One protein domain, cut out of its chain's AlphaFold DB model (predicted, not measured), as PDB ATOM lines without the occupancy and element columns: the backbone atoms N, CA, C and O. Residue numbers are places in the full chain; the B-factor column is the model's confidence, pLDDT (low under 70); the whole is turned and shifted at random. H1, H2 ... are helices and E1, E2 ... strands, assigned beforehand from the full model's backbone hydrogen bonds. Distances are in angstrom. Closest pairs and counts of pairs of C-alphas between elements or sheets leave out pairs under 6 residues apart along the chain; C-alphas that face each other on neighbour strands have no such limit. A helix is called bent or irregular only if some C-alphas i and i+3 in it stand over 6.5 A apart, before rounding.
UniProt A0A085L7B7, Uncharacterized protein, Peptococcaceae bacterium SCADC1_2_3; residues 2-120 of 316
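What this domain is: This is residues 2 to 120 of the 316 residues of an uncharacterized protein of Peptococcaceae bacterium SCADC1_2_3 (UniProt A0A085L7B7). A small closed barrel of five strands, E1 to E5, makes the core; the kinked helix H4 packs on its outside over E1 and E4, while a helical hairpin, H1 and H2, reaches away from it, with H2 over E4 and H1 off the barrel. The short H3 sits beside the strands, at their level. The printed part has 119 residues, with four named helices and five named strands in the order H1 H2 E1 E2 E3 H3 E4 E5 H4; its class is mixed, helices and strands. Round the ring run E1 E2 E3 E5 E4 and back to E1, with E3 and E5 parallel and the other neighbours antiparallel. The whole is compact, with a radius of gyration of the C-alphas of 15.5 A and spans of 51 by 35 by 22 A.

How they stand to each other: Start with H1, residues 2 to 8, and H2, residues 15 to 26: this hairpin touches at the C-alphas of Ile 6 and Val 18, its closest, 6.8 A apart, at a shallow tilt of 30 degrees, opposite ways. E1, residues 28 to 37, E2, residues 42 to 46, and E3, residues 52 to 57, form a meander, each strand the antiparallel neighbour of the one before; look for N 33 and O 45 at 2.8 A, and N 42 and O 55 at 2.8 A. H3, residues 61 to 64, stands at the sheet's level; its Gly 63 and Ser 57 of E3 have the closest C-alphas, 5.6 A apart. E4, residues 72 to 80, and E5, residues 83 to 93, are an antiparallel hairpin, with N 85 and O 78 at 2.8 A. E5 is parallel to E3, with N 56 and O 84 at 2.8 A, and E4 closes the barrel antiparallel to E1, with N 32 and O 73 at 2.8 A. E5 bends by 92 degrees at residue 88. H2 lies outside the barrel over E4, where the closest C-alphas, of Gly 23 and Pro 79, are 5.6 A apart. H4, residues 95 to 111, also lies outside, over E1 and E4, at a height over the sheet of 9.2 A; its closest C-alphas to E1 are those of Ala 105 and Ile 31, 6.8 A. In H1 every O i to N i+4 pair is within hydrogen-bond range, in H2 6 of 8 and in H4 11 of 13; H3 is too short for such a pair.

Where its parts are: Find C-alpha 2 at (217.175, 249.866, 327.936), where H1 begins. H2 spans 17.4 A, E1 20.6 A, E4 21.9 A and E5 23.1 A. H4 runs 25.0 A, from C-alpha 95 at (215.102, 242.696, 292.355) to C-alpha 111 at (206.213, 261.236, 306.507); it is irregular, with C-alphas 96 and 99 7.4 A apart.

The domain as a whole: The two C-alphas farthest apart, those of Asn 11 and Glu 96, are 50.8 A apart. The printed part has no cut, and no link is long. The mean pLDDT of the printed part is 90.1, and no printed residue is under 70.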
ATOM      1  N   ILE A   2     215.699 249.914 327.871       85.62
ATOM      2  CA  ILE A   2     217.175 249.866 327.936       85.62
ATOM      3  C   ILE A   2     217.738 250.655 329.132       85.62
ATOM      4  O   ILE A   2     218.527 250.101 329.888       85.62
ATOM      5  N   ASP A   3     217.283 251.893 329.381       87.00
ATOM      6  CA  ASP A   3     217.780 252.699 330.518       87.00
ATOM      7  C   ASP A   3     217.594 252.002 331.864       87.00
ATOM      8  O   ASP A   3     218.459 252.038 332.737       87.00
ATOM      9  N   ARG A   4     216.442 251.344 332.024       89.00
ATOM     10  CA  ARG A   4     216.110 250.588 333.227       89.00
ATOM     11  C   ARG A   4     217.030 249.375 333.368       89.00
ATOM     12  O   ARG A   4     217.586 249.191 334.441       89.00
ATOM     13  N   PHE A   5     217.240 248.622 332.289       90.81
ATOM     14  CA  PHE A   5     218.135 247.465 332.283       90.81
ATOM     15  C   PHE A   5     219.582 247.850 332.622       90.81
ATOM     16  O   PHE A   5     220.185 247.229 333.495       90.81
ATOM     17  N   ILE A   6     220.120 248.904 331.995       90.88
ATOM     18  CA  ILE A   6     221.469 249.418 332.291       90.88
ATOM     19  C   ILE A   6     221.560 249.839 333.760       90.88
ATOM     20  O   ILE A   6     222.522 249.500 334.447       90.88
ATOM     21  N   LYS A   7     220.548 250.553 334.268       91.12
ATOM     22  CA  LYS A   7     220.510 250.999 335.666       91.12
ATOM     23  C   LYS A   7     220.479 249.825 336.650       91.12
ATOM     24  O   LYS A   7     221.176 249.882 337.658       91.12
ATOM     25  N   GLU A   8     219.691 248.792 336.366       93.19
ATOM     26  CA  GLU A   8     219.549 247.598 337.210       93.19
ATOM     27  C   GLU A   8     220.799 246.697 337.176       93.19
ATOM     28  O   GLU A   8     221.089 246.036 338.166       93.19
ATOM     29  N   ASN A   9     221.585 246.723 336.090       90.94
ATOM     30  CA  ASN A   9     222.756 245.858 335.890       90.94
ATOM     31  C   ASN A   9     224.098 246.614 335.892       90.94
ATOM     32  O   ASN A   9     225.111 246.092 335.430       90.94
ATOM     33  N   LYS A  10     224.136 247.842 336.425       85.50
ATOM     34  CA  LYS A  10     225.298 248.748 336.332       85.50
ATOM     35  C   LYS A  10     226.611 248.161 336.876       85.50
ATOM     36  O   LYS A  10     227.676 248.546 336.415       85.50
ATOM     37  N   ASN A  11     226.538 247.244 337.841       89.06
ATOM     38  CA  ASN A  11     227.716 246.615 338.456       89.06
ATOM     39  C   ASN A  11     228.229 245.387 337.685       89.06
ATOM     40  O   ASN A  11     229.318 244.905 337.981       89.06
ATOM     41  N   CYS A  12     227.447 244.879 336.728       91.12
ATOM     42  CA  CYS A  12     227.759 243.675 335.956       91.12
ATOM     43  C   CYS A  12     228.111 243.984 334.496       91.12
ATOM     44  O   CYS A  12     228.576 243.096 333.794       91.12
ATOM     45  N   LEU A  13     227.868 245.217 334.040       90.00
ATOM     46  CA  LEU A  13     228.147 245.656 332.678       90.00
ATOM     47  C   LEU A  13     229.466 246.428 332.631       90.00
ATOM     48  O   LEU A  13     229.667 247.405 333.355       90.00
ATOM     49  N   SER A  14     230.347 246.023 331.728       91.00
ATOM     50  CA  SER A  14     231.505 246.809 331.321       91.00
ATOM     51  C   SER A  14     231.078 248.086 330.587       91.00
ATOM     52  O   SER A  14     229.972 248.198 330.054       91.00
ATOM     53  N   GLY A  15     231.987 249.062 330.498       87.00
ATOM     54  CA  GLY A  15     231.736 250.288 329.732       87.00
ATOM     55  C   GLY A  15     231.424 250.022 328.253       87.00
ATOM     56  O   GLY A  15     230.586 250.711 327.677       87.00
ATOM     57  N   ALA A  16     232.039 248.991 327.662       85.38
ATOM     58  CA  ALA A  16     231.780 248.578 326.285       85.38
ATOM     59  C   ALA A  16     230.365 248.000 326.114       85.38
ATOM     60  O   ALA A  16     229.662 248.360 325.175       85.38
ATOM     61  N   GLU A  17     229.903 247.166 327.047       87.62
ATOM     62  CA  GLU A  17     228.539 246.621 327.003       87.62
ATOM     63  C   GLU A  17     227.486 247.713 327.186       87.62
ATOM     64  O   GLU A  17     226.474 247.717 326.486       87.62
ATOM     65  N   VAL A  18     227.737 248.683 328.072       88.62
ATOM     66  CA  VAL A  18     226.867 249.859 328.200       88.62
ATOM     67  C   VAL A  18     226.843 250.653 326.894       88.62
ATOM     68  O   VAL A  18     225.760 251.022 326.450       88.62
ATOM     69  N   ALA A  19     227.988 250.878 326.246       84.88
ATOM     70  CA  ALA A  19     228.049 251.586 324.966       84.88
ATOM     71  C   ALA A  19     227.264 250.861 323.858       84.88
ATOM     72  O   ALA A  19     226.511 251.505 323.126       84.88
ATOM     73  N   ILE A  20     227.363 249.528 323.782       84.88
ATOM     74  CA  ILE A  20     226.559 248.714 322.859       84.88
ATOM     75  C   ILE A  20     225.070 248.896 323.162       84.88
ATOM     76  O   ILE A  20     224.299 249.218 322.262       84.88
ATOM     77  N   LEU A  21     224.650 248.741 324.420       87.75
ATOM     78  CA  LEU A  21     223.242 248.875 324.812       87.75
ATOM     79  C   LEU A  21     222.692 250.285 324.557       87.75
ATOM     80  O   LEU A  21     221.546 250.431 324.138       87.75
ATOM     81  N   GLU A  22     223.493 251.324 324.773       87.00
ATOM     82  CA  GLU A  22     223.146 252.697 324.403       87.00
ATOM     83  C   GLU A  22     222.969 252.833 322.883       87.00
ATOM     84  O   GLU A  22     221.970 253.397 322.436       87.00
ATOM     85  N   GLY A  23     223.851 252.223 322.085       84.62
ATOM     86  CA  GLY A  23     223.733 252.170 320.625       84.62
ATOM     87  C   GLY A  23     222.431 251.528 320.132       84.62
ATOM     88  O   GLY A  23     221.903 251.918 319.091       84.62
ATOM     89  N   TRP A  24     221.833 250.610 320.898       87.38
ATOM     90  CA  TRP A  24     220.548 249.996 320.535       87.38
ATOM     91  C   TRP A  24     219.377 250.979 320.539       87.38
ATOM     92  O   TRP A  24     218.389 250.749 319.839       87.38
ATOM     93  N   LYS A  25     219.478 252.090 321.276       86.44
ATOM     94  CA  LYS A  25     218.468 253.160 321.238       86.44
ATOM     95  C   LYS A  25     218.432 253.864 319.880       86.44
ATOM     96  O   LYS A  25     217.388 254.374 319.494       86.44
ATOM     97  N   GLU A  26     219.538 253.812 319.144       87.19
ATOM     98  CA  GLU A  26     219.705 254.385 317.807       87.19
ATOM     99  C   GLU A  26     219.421 253.358 316.694       87.19
ATOM    100  O   GLU A  26     219.799 253.548 315.537       87.19
ATOM    101  N   SER A  27     218.775 252.232 317.027       89.81
ATOM    102  CA  SER A  27     218.341 251.269 316.015       89.81
ATOM    103  C   SER A  27     217.292 251.878 315.086       89.81
ATOM    104  O   SER A  27     216.422 252.638 315.515       89.81
ATOM    105  N   PHE A  28     217.347 251.512 313.810       91.19
ATOM    106  CA  PHE A  28     216.420 252.023 312.807       91.19
ATOM    107  C   PHE A  28     216.042 250.931 311.812       91.19
ATOM    108  O   PHE A  28     216.812 250.007 311.543       91.19
ATOM    109  N   GLU A  29     214.831 251.034 311.279       92.31
ATOM    110  CA  GLU A  29     214.356 250.188 310.191       92.31
ATOM    111  C   GLU A  29     214.652 250.862 308.855       92.31
ATOM    112  O   GLU A  29     214.550 252.085 308.728       92.31
ATOM    113  N   GLY A  30     215.051 250.072 307.865       93.50
ATOM    114  CA  GLY A  30     215.350 250.584 306.537       93.50
ATOM    115  C   GLY A  30     214.934 249.628 305.435       93.50
ATOM    116  O   GLY A  30     214.646 248.455 305.677       93.50
ATOM    117  N   ILE A  31     214.928 250.162 304.216       95.88
ATOM    118  CA  ILE A  31     214.691 249.417 302.982       95.88
ATOM    119  C   ILE A  31     216.019 249.394 302.241       95.88
ATOM    120  O   ILE A  31     216.471 250.430 301.756       95.88
ATOM    121  N   PHE A  32     216.663 248.237 302.181       96.75
ATOM    122  CA  PHE A  32     218.031 248.125 301.702       96.75
ATOM    123  C   PHE A  32     218.122 247.297 300.428       96.75
ATOM    124  O   PHE A  32     217.567 246.208 300.362       96.75
ATOM    125  N   GLU A  33     218.882 247.773 299.449       97.69
ATOM    126  CA  GLU A  33     219.413 246.941 298.371       97.69
ATOM    127  C   GLU A  33     220.674 246.222 298.869       97.69
ATOM    128  O   GLU A  33     221.580 246.851 299.425       97.69
ATOM    129  N   VAL A  34     220.770 244.913 298.650       97.69
ATOM    130  CA  VAL A  34     221.982 244.140 298.935       97.69
ATOM    131  C   VAL A  34     223.003 244.402 297.831       97.69
ATOM    132  O   VAL A  34     222.847 243.944 296.701       97.69
ATOM    133  N   LYS A  35     224.075 245.134 298.146       97.69
ATOM    134  CA  LYS A  35     225.133 245.476 297.180       97.69
ATOM    135  C   LYS A  35     226.180 244.382 297.043       97.69
ATOM    136  O   LYS A  35     226.697 244.175 295.952       97.69
ATOM    137  N   SER A  36     226.505 243.713 298.143       96.19
ATOM    138  CA  SER A  36     227.373 242.537 298.162       96.19
ATOM    139  C   SER A  36     227.222 241.798 299.487       96.19
ATOM    140  O   SER A  36     226.843 242.393 300.495       96.19
ATOM    141  N   VAL A  37     227.569 240.518 299.505       94.50
ATOM    142  CA  VAL A  37     227.614 239.698 300.718       94.50
ATOM    143  C   VAL A  37     228.884 238.856 300.706       94.50
ATOM    144  O   VAL A  37     229.245 238.300 299.669       94.50
ATOM    145  N   ASP A  38     229.566 238.792 301.844       90.81
ATOM    146  CA  ASP A  38     230.681 237.880 302.093       90.81
ATOM    147  C   ASP A  38     230.351 236.948 303.278       90.81
ATOM    148  O   ASP A  38     229.192 236.798 303.672       90.81
ATOM    149  N   GLU A  39     231.345 236.243 303.821       87.19
ATOM    150  CA  GLU A  39     231.108 235.268 304.888       87.19
ATOM    151  C   GLU A  39     230.698 235.884 306.234       87.19
ATOM    152  O   GLU A  39     230.060 235.203 307.043       87.19
ATOM    153  N   VAL A  40     231.075 237.138 306.489       91.06
ATOM    154  CA  VAL A  40     230.969 237.807 307.795       91.06
ATOM    155  C   VAL A  40     230.225 239.139 307.739       91.06
ATOM    156  O   VAL A  40     229.706 239.580 308.769       91.06
ATOM    157  N   THR A  41     230.108 239.758 306.564       94.94
ATOM    158  CA  THR A  41     229.394 241.018 306.363       94.94
ATOM    159  C   THR A  41     228.498 241.035 305.124       94.94
ATOM    160  O   THR A  41     228.659 240.279 304.167       94.94
ATOM    161  N   VAL A  42     227.521 241.938 305.148       96.12
ATOM    162  CA  VAL A  42     226.684 242.317 304.011       96.12
ATOM    163  C   VAL A  42     226.760 243.831 303.822       96.12
ATOM    164  O   VAL A  42     226.602 244.598 304.775       96.12
ATOM    165  N   ARG A  43     227.011 244.268 302.585       97.31
ATOM    166  CA  ARG A  43     226.958 245.680 302.193       97.31
ATOM    167  C   ARG A  43     225.552 245.998 301.703       97.31
ATOM    168  O   ARG A  43     225.047 245.363 300.779       97.31
ATOM    169  N   LEU A  44     224.935 246.988 302.327       96.88
ATOM    170  CA  LEU A  44     223.541 247.371 302.145       96.88
ATOM    171  C   LEU A  44     223.469 248.832 301.710       96.88
ATOM    172  O   LEU A  44     224.125 249.679 302.306       96.88
ATOM    173  N   TYR A  45     222.658 249.151 300.711       96.19
ATOM    174  CA  TYR A  45     222.364 250.529 300.325       96.19
ATOM    175  C   TYR A  45     220.934 250.873 300.723       96.19
ATOM    176  O   TYR A  45     219.997 250.243 300.243       96.19
ATOM    177  N   ASN A  46     220.757 251.847 301.610       95.25
ATOM    178  CA  ASN A  46     219.439 252.217 302.118       95.25
ATOM    179  C   ASN A  46     218.728 253.168 301.146       95.25
ATOM    180  O   ASN A  46     219.226 254.252 300.848       95.25
ATOM    181  N   LEU A  47     217.533 252.795 300.693       93.00
ATOM    182  CA  LEU A  47     216.716 253.606 299.788       93.00
ATOM    183  C   LEU A  47     216.135 254.860 300.460       93.00
ATOM    184  O   LEU A  47     215.729 255.786 299.760       93.00
ATOM    185  N   ILE A  48     216.092 254.905 301.796       90.88
ATOM    186  CA  ILE A  48     215.544 256.038 302.557       90.88
ATOM    187  C   ILE A  48     216.572 257.177 302.631       90.88
ATOM    188  O   ILE A  48     216.333 258.280 302.136       90.88
ATOM    189  N   ASP A  49     217.745 256.908 303.210       90.38
ATOM    190  CA  ASP A  49     218.785 257.926 303.397       90.38
ATOM    191  C   ASP A  49     219.801 258.000 302.244       90.38
ATOM    192  O   ASP A  49     220.557 258.968 302.160       90.38
ATOM    193  N   GLU A  50     219.770 257.067 301.289       90.75
ATOM    194  CA  GLU A  50     220.729 256.952 300.180       90.75
ATOM    195  C   GLU A  50     222.192 256.767 300.647       90.75
ATOM    196  O   GLU A  50     223.119 257.243 299.990       90.75
ATOM    197  N   ALA A  51     222.421 256.095 301.784       92.00
ATOM    198  CA  ALA A  51     223.746 255.755 302.305       92.00
ATOM    199  C   ALA A  51     224.031 254.244 302.291       92.00
ATOM    200  O   ALA A  51     223.134 253.401 302.355       92.00
ATOM    201  N   GLU A  52     225.322 253.904 302.246       94.50
ATOM    202  CA  GLU A  52     225.798 252.526 302.360       94.50
ATOM    203  C   GLU A  52     226.083 252.135 303.812       94.50
ATOM    204  O   GLU A  52     226.620 252.906 304.610       94.50
ATOM    205  N   TYR A  53     225.752 250.897 304.148       95.12
ATOM    206  CA  TYR A  53     225.883 250.281 305.457       95.12
ATOM    207  C   TYR A  53     226.634 248.962 305.323       95.12
ATOM    208  O   TYR A  53     226.436 248.222 304.363       95.12
ATOM    209  N   ILE A  54     227.487 248.666 306.299       95.81
ATOM    210  CA  ILE A  54     228.119 247.356 306.451       95.81
ATOM    211  C   ILE A  54     227.474 246.722 307.670       95.81
ATOM    212  O   ILE A  54     227.535 247.294 308.757       95.81
ATOM    213  N   ALA A  55     226.818 245.585 307.481       95.50
ATOM    214  CA  ALA A  55     226.133 244.886 308.552       95.50
ATOM    215  C   ALA A  55     226.649 243.457 308.719       95.50
ATOM    216  O   ALA A  55     227.114 242.835 307.769       95.50
ATOM    217  N   THR A  56     226.530 242.923 309.927       94.50
ATOM    218  CA  THR A  56     226.808 241.529 310.271       94.50
ATOM    219  C   THR A  56     225.587 240.894 310.937       94.50
ATOM    220  O   THR A  56     224.567 241.548 311.172       94.50
ATOM    221  N   SER A  57     225.662 239.600 311.231       91.38
ATOM    222  CA  SER A  57     224.602 238.848 311.895       91.38
ATOM    223  C   SER A  57     225.104 238.227 313.194       91.38
ATOM    224  O   SER A  57     226.159 237.600 313.222       91.38
ATOM    225  N   ASN A  58     224.305 238.324 314.259       86.50
ATOM    226  CA  ASN A  58     224.582 237.676 315.545       86.50
ATOM    227  C   ASN A  58     224.501 236.140 315.487       86.50
ATOM    228  O   ASN A  58     224.970 235.479 316.406       86.50
ATOM    229  N   VAL A  59     223.931 235.567 314.420       84.69
ATOM    230  CA  VAL A  59     223.963 234.117 314.145       84.69
ATOM    231  C   VAL A  59     225.091 233.732 313.169       84.69
ATOM    232  O   VAL A  59     225.128 232.617 312.644       84.69
ATOM    233  N   GLY A  60     226.017 234.659 312.903       84.56
ATOM    234  CA  GLY A  60     227.188 234.461 312.051       84.56
ATOM    235  C   GLY A  60     226.846 234.229 310.575       84.56
ATOM    236  O   GLY A  60     225.796 234.643 310.079       84.56
ATOM    237  N   LYS A  61     227.735 233.520 309.868       87.38
ATOM    238  CA  LYS A  61     227.654 233.248 308.418       87.38
ATOM    239  C   LYS A  61     226.294 232.711 307.964       87.38
ATOM    240  O   LYS A  61     225.822 233.050 306.880       87.38
ATOM    241  N   GLN A  62     225.636 231.881 308.778       85.50
ATOM    242  CA  GLN A  62     224.321 231.325 308.435       85.50
ATOM    243  C   GLN A  62     223.250 232.413 308.273       85.50
ATOM    244  O   GLN A  62     222.405 232.310 307.386       85.50
ATOM    245  N   GLY A  63     223.325 233.486 309.065       85.12
ATOM    246  CA  GLY A  63     222.413 234.625 308.968       85.12
ATOM    247  C   GLY A  63     222.615 235.483 307.722       85.12
ATOM    248  O   GLY A  63     221.708 236.237 307.365       85.12
ATOM    249  N   LEU A  64     223.767 235.360 307.053       90.25
ATOM    250  CA  LEU A  64     224.102 236.110 305.840       90.25
ATOM    251  C   LEU A  64     223.873 235.313 304.554       90.25
ATOM    252  O   LEU A  64     223.488 235.900 303.549       90.25
ATOM    253  N   LYS A  65     223.990 233.976 304.597       86.56
ATOM    254  CA  LYS A  65     223.744 233.074 303.447       86.56
ATOM    255  C   LYS A  65     222.374 233.236 302.774       86.56
ATOM    256  O   LYS A  65     222.183 232.767 301.661       86.56
ATOM    257  N   ARG A  66     221.411 233.851 303.462       84.31
ATOM    258  CA  ARG A  66     220.055 234.116 302.959       84.31
ATOM    259  C   ARG A  66     219.940 235.365 302.080       84.31
ATOM    260  O   ARG A  66     218.844 235.625 301.591       84.31
ATOM    261  N   PHE A  67     220.996 236.161 301.942       91.31
ATOM    262  CA  PHE A  67     220.991 237.355 301.101       91.31
ATOM    263  C   PHE A  67     221.690 237.080 299.777       91.31
ATOM    264  O   PHE A  67     222.765 236.483 299.761       91.31
ATOM    265  N   SER A  68     221.108 237.579 298.692       93.50
ATOM    266  CA  SER A  68     221.732 237.587 297.372       93.50
ATOM    267  C   SER A  68     221.937 239.023 296.899       93.50
ATOM    268  O   SER A  68     221.139 239.912 297.191       93.50
ATOM    269  N   THR A  69     223.017 239.264 296.159       96.25
ATOM    270  CA  THR A  69     223.285 240.588 295.580       96.25
ATOM    271  C   THR A  69     222.153 240.996 294.634       96.25
ATOM    272  O   THR A  69     221.709 240.187 293.824       96.25
ATOM    273  N   GLY A  70     221.697 242.245 294.734       95.12
ATOM    274  CA  GLY A  70     220.591 242.803 293.949       95.12
ATOM    275  C   GLY A  70     219.194 242.551 294.531       95.12
ATOM    276  O   GLY A  70     218.235 243.179 294.083       95.12
ATOM    277  N   GLU A  71     219.060 241.681 295.538       96.19
ATOM    278  CA  GLU A  71     217.819 241.566 296.307       96.19
ATOM    279  C   GLU A  71     217.627 242.774 297.221       96.19
ATOM    280  O   GLU A  71     218.570 243.494 297.565       96.19
ATOM    281  N   PHE A  72     216.389 242.958 297.667       97.62
ATOM    282  CA  PHE A  72     216.051 243.960 298.660       97.62
ATOM    283  C   PHE A  72     215.666 243.314 299.983       97.62
ATOM    284  O   PHE A  72     215.063 242.241 300.033       97.62
ATOM    285  N   VAL A  73     215.986 244.000 301.073       96.56
ATOM    286  CA  VAL A  73     215.632 243.593 302.425       96.56
ATOM    287  C   VAL A  73     215.066 244.772 303.204       96.56
ATOM    288  O   VAL A  73     215.683 245.832 303.285       96.56
ATOM    289  N   ILE A  74     213.907 244.567 303.823       96.12
ATOM    290  CA  ILE A  74     213.404 245.428 304.891       96.12
ATOM    291  C   ILE A  74     213.817 244.787 306.210       96.12
ATOM    292  O   ILE A  74     213.473 243.634 306.476       96.12
ATOM    293  N   THR A  75     214.627 245.490 306.996       94.62
ATOM    294  CA  THR A  75     215.171 244.968 308.256       94.62
ATOM    295  C   THR A  75     215.586 246.103 309.182       94.62
ATOM    296  O   THR A  75     215.733 247.252 308.753       94.62
ATOM    297  N   ARG A  76     215.811 245.782 310.457       94.56
ATOM    298  CA  ARG A  76     216.371 246.720 311.427       94.56
ATOM    299  C   ARG A  76     217.884 246.581 311.483       94.56
ATOM    300  O   ARG A  76     218.410 245.469 311.580       94.56
ATOM    301  N   LEU A  77     218.569 247.718 311.478       94.44
ATOM    302  CA  LEU A  77     219.990 247.810 311.778       94.44
ATOM    303  C   LEU A  77     220.195 248.430 313.156       94.44
ATOM    304  O   LEU A  77     219.522 249.386 313.542       94.44
ATOM    305  N   VAL A  78     221.142 247.862 313.893       92.31
ATOM    306  CA  VAL A  78     221.574 248.340 315.206       92.31
ATOM    307  C   VAL A  78     223.038 248.757 315.095       92.31
ATOM    308  O   VAL A  78     223.834 247.939 314.636       92.31
ATOM    309  N   PRO A  79     223.416 249.990 315.466       90.94
ATOM    310  CA  PRO A  79     224.817 250.403 315.468       90.94
ATOM    311  C   PRO A  79     225.693 249.488 316.336       90.94
ATOM    312  O   PRO A  79     225.320 249.151 317.460       90.94
ATOM    313  N   LEU A  80     226.857 249.105 315.808       87.62
ATOM    314  CA  LEU A  80     227.902 248.358 316.503       87.62
ATOM    315  C   LEU A  80     229.266 248.888 316.035       87.62
ATOM    316  O   LEU A  80     229.830 248.396 315.058       87.62
ATOM    317  N   ASP A  81     229.757 249.925 316.712       82.62
ATOM    318  CA  ASP A  81     230.939 250.698 316.315       82.62
ATOM    319  C   ASP A  81     230.863 251.162 314.845       82.62
ATOM    320  O   ASP A  81     229.947 251.900 314.472       82.62
ATOM    321  N   ASP A  82     231.805 250.724 314.008       85.44
ATOM    322  CA  ASP A  82     231.900 251.086 312.589       85.44
ATOM    323  C   ASP A  82     231.004 250.227 311.675       85.44
ATOM    324  O   ASP A  82     230.882 250.497 310.474       85.44
ATOM    325  N   ILE A  83     230.364 249.193 312.228       92.06
ATOM    326  CA  ILE A  83     229.449 248.298 311.515       92.06
ATOM    327  C   ILE A  83     228.054 248.311 312.152       92.06
ATOM    328  O   ILE A  83     227.751 249.056 313.082       92.06
ATOM    329  N   TYR A  84     227.160 247.496 311.605       94.38
ATOM    330  CA  TYR A  84     225.795 247.349 312.088       94.38
ATOM    331  C   TYR A  84     225.469 245.884 312.339       94.38
ATOM    332  O   TYR A  84     225.978 244.990 311.669       94.38
ATOM    333  N   LEU A  85     224.571 245.622 313.275       93.69
ATOM    334  CA  LEU A  85     224.003 244.306 313.495       93.69
ATOM    335  C   LEU A  85     222.621 244.228 312.847       93.69
ATOM    336  O   LEU A  85     221.766 245.086 313.079       93.69
ATOM    337  N   LEU A  86     222.391 243.178 312.061       93.56
ATOM    338  CA  LEU A  86     221.056 242.799 311.611       93.56
ATOM    339  C   LEU A  86     220.218 242.376 312.818       93.56
ATOM    340  O   LEU A  86     220.602 241.469 313.557       93.56
ATOM    341  N   SER A  87     219.063 243.005 312.993       89.81
ATOM    342  CA  SER A  87     218.175 242.757 314.123       89.81
ATOM    343  C   SER A  87     216.730 242.582 313.671       89.81
ATOM    344  O   SER A  87     216.281 243.187 312.699       89.81
ATOM    345  N   GLY A  88     215.987 241.760 314.408       84.31
ATOM    346  CA  GLY A  88     214.574 241.507 314.153       84.31
ATOM    347  C   GLY A  88     214.298 240.676 312.898       84.31
ATOM    348  O   GLY A  88     215.147 239.937 312.395       84.31
ATOM    349  N   VAL A  89     213.052 240.763 312.435       86.31
ATOM    350  CA  VAL A  89     212.575 240.050 311.249       86.31
ATOM    351  C   VAL A  89     213.053 240.783 310.001       86.31
ATOM    352  O   VAL A  89     212.996 242.008 309.932       86.31
ATOM    353  N   SER A  90     213.514 240.019 309.014       90.62
ATOM    354  CA  SER A  90     213.914 240.545 307.713       90.62
ATOM    355  C   SER A  90     212.932 240.073 306.648       90.62
ATOM    356  O   SER A  90     212.775 238.866 306.446       90.62
ATOM    357  N   PHE A  91     212.311 241.014 305.945       93.94
ATOM    358  CA  PHE A  91     211.466 240.731 304.787       93.94
ATOM    359  C   PHE A  91     212.299 240.895 303.523       93.94
ATOM    360  O   PHE A  91     212.893 241.949 303.308       93.94
ATOM    361  N   ARG A  92     212.384 239.840 302.713       95.06
ATOM    362  CA  ARG A  92     213.189 239.823 301.488       95.06
ATOM    363  C   ARG A  92     212.296 239.974 300.271       95.06
ATOM    364  O   ARG A  92     211.212 239.395 300.225       95.06
ATOM    365  N   TYR A  93     212.793 240.707 299.291       97.12
ATOM    366  CA  TYR A  93     212.107 240.979 298.042       97.12
ATOM    367  C   TYR A  93     213.062 240.754 296.868       97.12
ATOM    368  O   TYR A  93     214.249 241.087 296.971       97.12
ATOM    369  N   PRO A  94     212.560 240.213 295.749       96.75
ATOM    370  CA  PRO A  94     213.359 240.045 294.546       96.75
ATOM    371  C   PRO A  94     213.654 241.412 293.903       96.75
ATOM    372  O   PRO A  94     213.006 242.417 294.211       96.75
ATOM    373  N   SER A  95     214.629 241.457 292.996       94.31
ATOM    374  CA  SER A  95     215.102 242.696 292.355       94.31
ATOM    375  C   SER A  95     214.003 243.472 291.604       94.31
ATOM    376  O   SER A  95     214.018 244.700 291.518       94.31
ATOM    377  N   GLU A  96     212.994 242.756 291.120       95.31
ATOM    378  CA  GLU A  96     211.832 243.227 290.375       95.31
ATOM    379  C   GLU A  96     210.913 244.104 291.236       95.31
ATOM    380  O   GLU A  96     210.198 244.961 290.715       95.31
ATOM    381  N   ALA A  97     210.965 243.944 292.563       95.06
ATOM    382  CA  ALA A  97     210.187 244.733 293.514       95.06
ATOM    383  C   ALA A  97     210.707 246.171 293.688       95.06
ATOM    384  O   ALA A  97     210.071 246.972 294.377       95.06
ATOM    385  N   ARG A  98     211.843 246.520 293.068       94.00
ATOM    386  CA  ARG A  98     212.524 247.806 293.250       94.00
ATOM    387  C   ARG A  98     211.598 249.014 293.142       94.00
ATOM    388  O   ARG A  98     211.595 249.849 294.039       94.00
ATOM    389  N   SER A  99     210.799 249.106 292.077       90.69
ATOM    390  CA  SER A  99     209.924 250.266 291.847       90.69
ATOM    391  C   SER A  99     208.916 250.480 292.979       90.69
ATOM    392  O   SER A  99     208.650 251.619 293.355       90.69
ATOM    393  N   MET A 100     208.371 249.391 293.530       94.31
ATOM    394  CA  MET A 100     207.436 249.432 294.657       94.31
ATOM    395  C   MET A 100     208.151 249.866 295.942       94.31
ATOM    396  O   MET A 100     207.665 250.740 296.655       94.31
ATOM    397  N   LEU A 101     209.344 249.326 296.196       94.62
ATOM    398  CA  LEU A 101     210.140 249.651 297.381       94.62
ATOM    399  C   LEU A 101     210.686 251.084 297.364       94.62
ATOM    400  O   LEU A 101     210.767 251.724 298.408       94.62
ATOM    401  N   GLU A 102     211.024 251.619 296.191       89.81
ATOM    402  CA  GLU A 102     211.393 253.027 296.022       89.81
ATOM    403  C   GLU A 102     210.209 253.967 296.293       89.81
ATOM    404  O   GLU A 102     210.385 255.038 296.879       89.81
ATOM    405  N   GLU A 103     208.995 253.579 295.891       89.06
ATOM    406  CA  GLU A 103     207.785 254.330 296.226       89.06
ATOM    407  C   GLU A 103     207.524 254.318 297.737       89.06
ATOM    408  O   GLU A 103     207.198 255.358 298.312       89.06
ATOM    409  N   GLU A 104     207.725 253.171 298.386       91.25
ATOM    410  CA  GLU A 104     207.579 253.038 299.834       91.25
ATOM    411  C   GLU A 104     208.633 253.853 300.594       91.25
ATOM    412  O   GLU A 104     208.298 254.630 301.489       91.25
ATOM    413  N   ALA A 105     209.898 253.794 300.167       90.38
ATOM    414  CA  ALA A 105     210.956 254.640 300.710       90.38
ATOM    415  C   ALA A 105     210.594 256.129 300.587       90.38
ATOM    416  O   ALA A 105     210.759 256.892 301.539       90.38
ATOM    417  N   LEU A 106     210.027 256.550 299.450       84.69
ATOM    418  CA  LEU A 106     209.576 257.927 299.258       84.69
ATOM    419  C   LEU A 106     208.418 258.307 300.195       84.69
ATOM    420  O   LEU A 106     208.364 259.454 300.644       84.69
ATOM    421  N   LYS A 107     207.497 257.384 300.501       86.12
ATOM    422  CA  LYS A 107     206.429 257.611 301.490       86.12
ATOM    423  C   LYS A 107     207.011 257.815 302.889       86.12
ATOM    424  O   LYS A 107     206.637 258.787 303.543       86.12
ATOM    425  N   ILE A 108     207.971 256.983 303.299       85.88
ATOM    426  CA  ILE A 108     208.671 257.111 304.590       85.88
ATOM    427  C   ILE A 108     209.435 258.439 304.678       85.88
ATOM    428  O   ILE A 108     209.338 259.157 305.672       85.88
ATOM    429  N   VAL A 109     210.159 258.811 303.618       83.94
ATOM    430  CA  VAL A 109     210.860 260.102 303.549       83.94
ATOM    431  C   VAL A 109     209.872 261.255 303.730       83.94
ATOM    432  O   VAL A 109     210.115 262.152 304.532       83.94
ATOM    433  N   LYS A 110     208.730 261.231 303.031       79.56
ATOM    434  CA  LYS A 110     207.709 262.286 303.122       79.56
ATOM    435  C   LYS A 110     207.047 262.375 304.496       79.56
ATOM    436  O   LYS A 110     206.717 263.481 304.914       79.56
ATOM    437  N   SER A 111     206.842 261.251 305.182       80.94
ATOM    438  CA  SER A 111     206.213 261.236 306.507       80.94
ATOM    439  C   SER A 111     207.167 261.657 307.627       80.94
ATOM    440  O   SER A 111     206.706 262.154 308.653       80.94
ATOM    441  N   ASN A 112     208.485 261.511 307.442       78.12
ATOM    442  CA  ASN A 112     209.481 261.886 308.446       78.12
ATOM    443  C   ASN A 112     210.781 262.433 307.823       78.12
ATOM    444  O   ASN A 112     211.857 261.835 307.934       78.12
ATOM    445  N   LEU A 113     210.677 263.600 307.176       74.94
ATOM    446  CA  LEU A 113     211.768 264.210 306.401       74.94
ATOM    447  C   LEU A 113     213.089 264.311 307.193       74.94
ATOM    448  O   LEU A 113     214.102 263.828 306.684       74.94
ATOM    449  N   PRO A 114     213.140 264.842 308.433       74.69
ATOM    450  CA  PRO A 114     214.421 265.003 309.121       74.69
ATOM    451  C   PRO A 114     215.039 263.679 309.580       74.69
ATOM    452  O   PRO A 114     216.261 263.550 309.593       74.69
ATOM    453  N   ALA A 115     214.229 262.684 309.967       75.12
ATOM    454  CA  ALA A 115     214.753 261.367 310.341       75.12
ATOM    455  C   ALA A 115     215.242 260.576 309.121       75.12
ATOM    456  O   ALA A 115     216.184 259.794 309.235       75.12
ATOM    457  N   SER A 116     214.663 260.831 307.944       79.06
ATOM    458  CA  SER A 116     215.025 260.144 306.701       79.06
ATOM    459  C   SER A 116     216.441 260.440 306.193       79.06
ATOM    460  O   SER A 116     216.929 259.740 305.312       79.06
ATOM    461  N   LEU A 117     217.132 261.442 306.749       80.31
ATOM    462  CA  LEU A 117     218.518 261.760 306.393       80.31
ATOM    463  C   LEU A 117     219.526 260.716 306.901       80.31
ATOM    464  O   LEU A 117     220.643 260.653 306.379       80.31
ATOM    465  N   GLY A 118     219.154 259.919 307.912       83.31
ATOM    466  CA  GLY A 118     220.003 258.872 308.485       83.31
ATOM    467  C   GLY A 118     221.429 259.362 308.754       83.31
ATOM    468  O   GLY A 118     221.641 260.458 309.286       83.31
ATOM    469  N   LYS A 119     222.427 258.580 308.325       84.69
ATOM    470  CA  LYS A 119     223.852 258.950 308.433       84.69
ATOM    471  C   LYS A 119     224.421 259.680 307.209       84.69
ATOM    472  O   LYS A 119     225.629 259.919 307.159       84.69
ATOM    473  N   ASN A 120     223.602 260.015 306.208       86.56
ATOM    474  CA  ASN A 120     224.080 260.608 304.959       86.56
ATOM    475  C   ASN A 120     224.516 262.072 305.162       86.56
ATOM    476  O   ASN A 120     223.744 263.009 304.949       86.56
TER     477      ASN A 120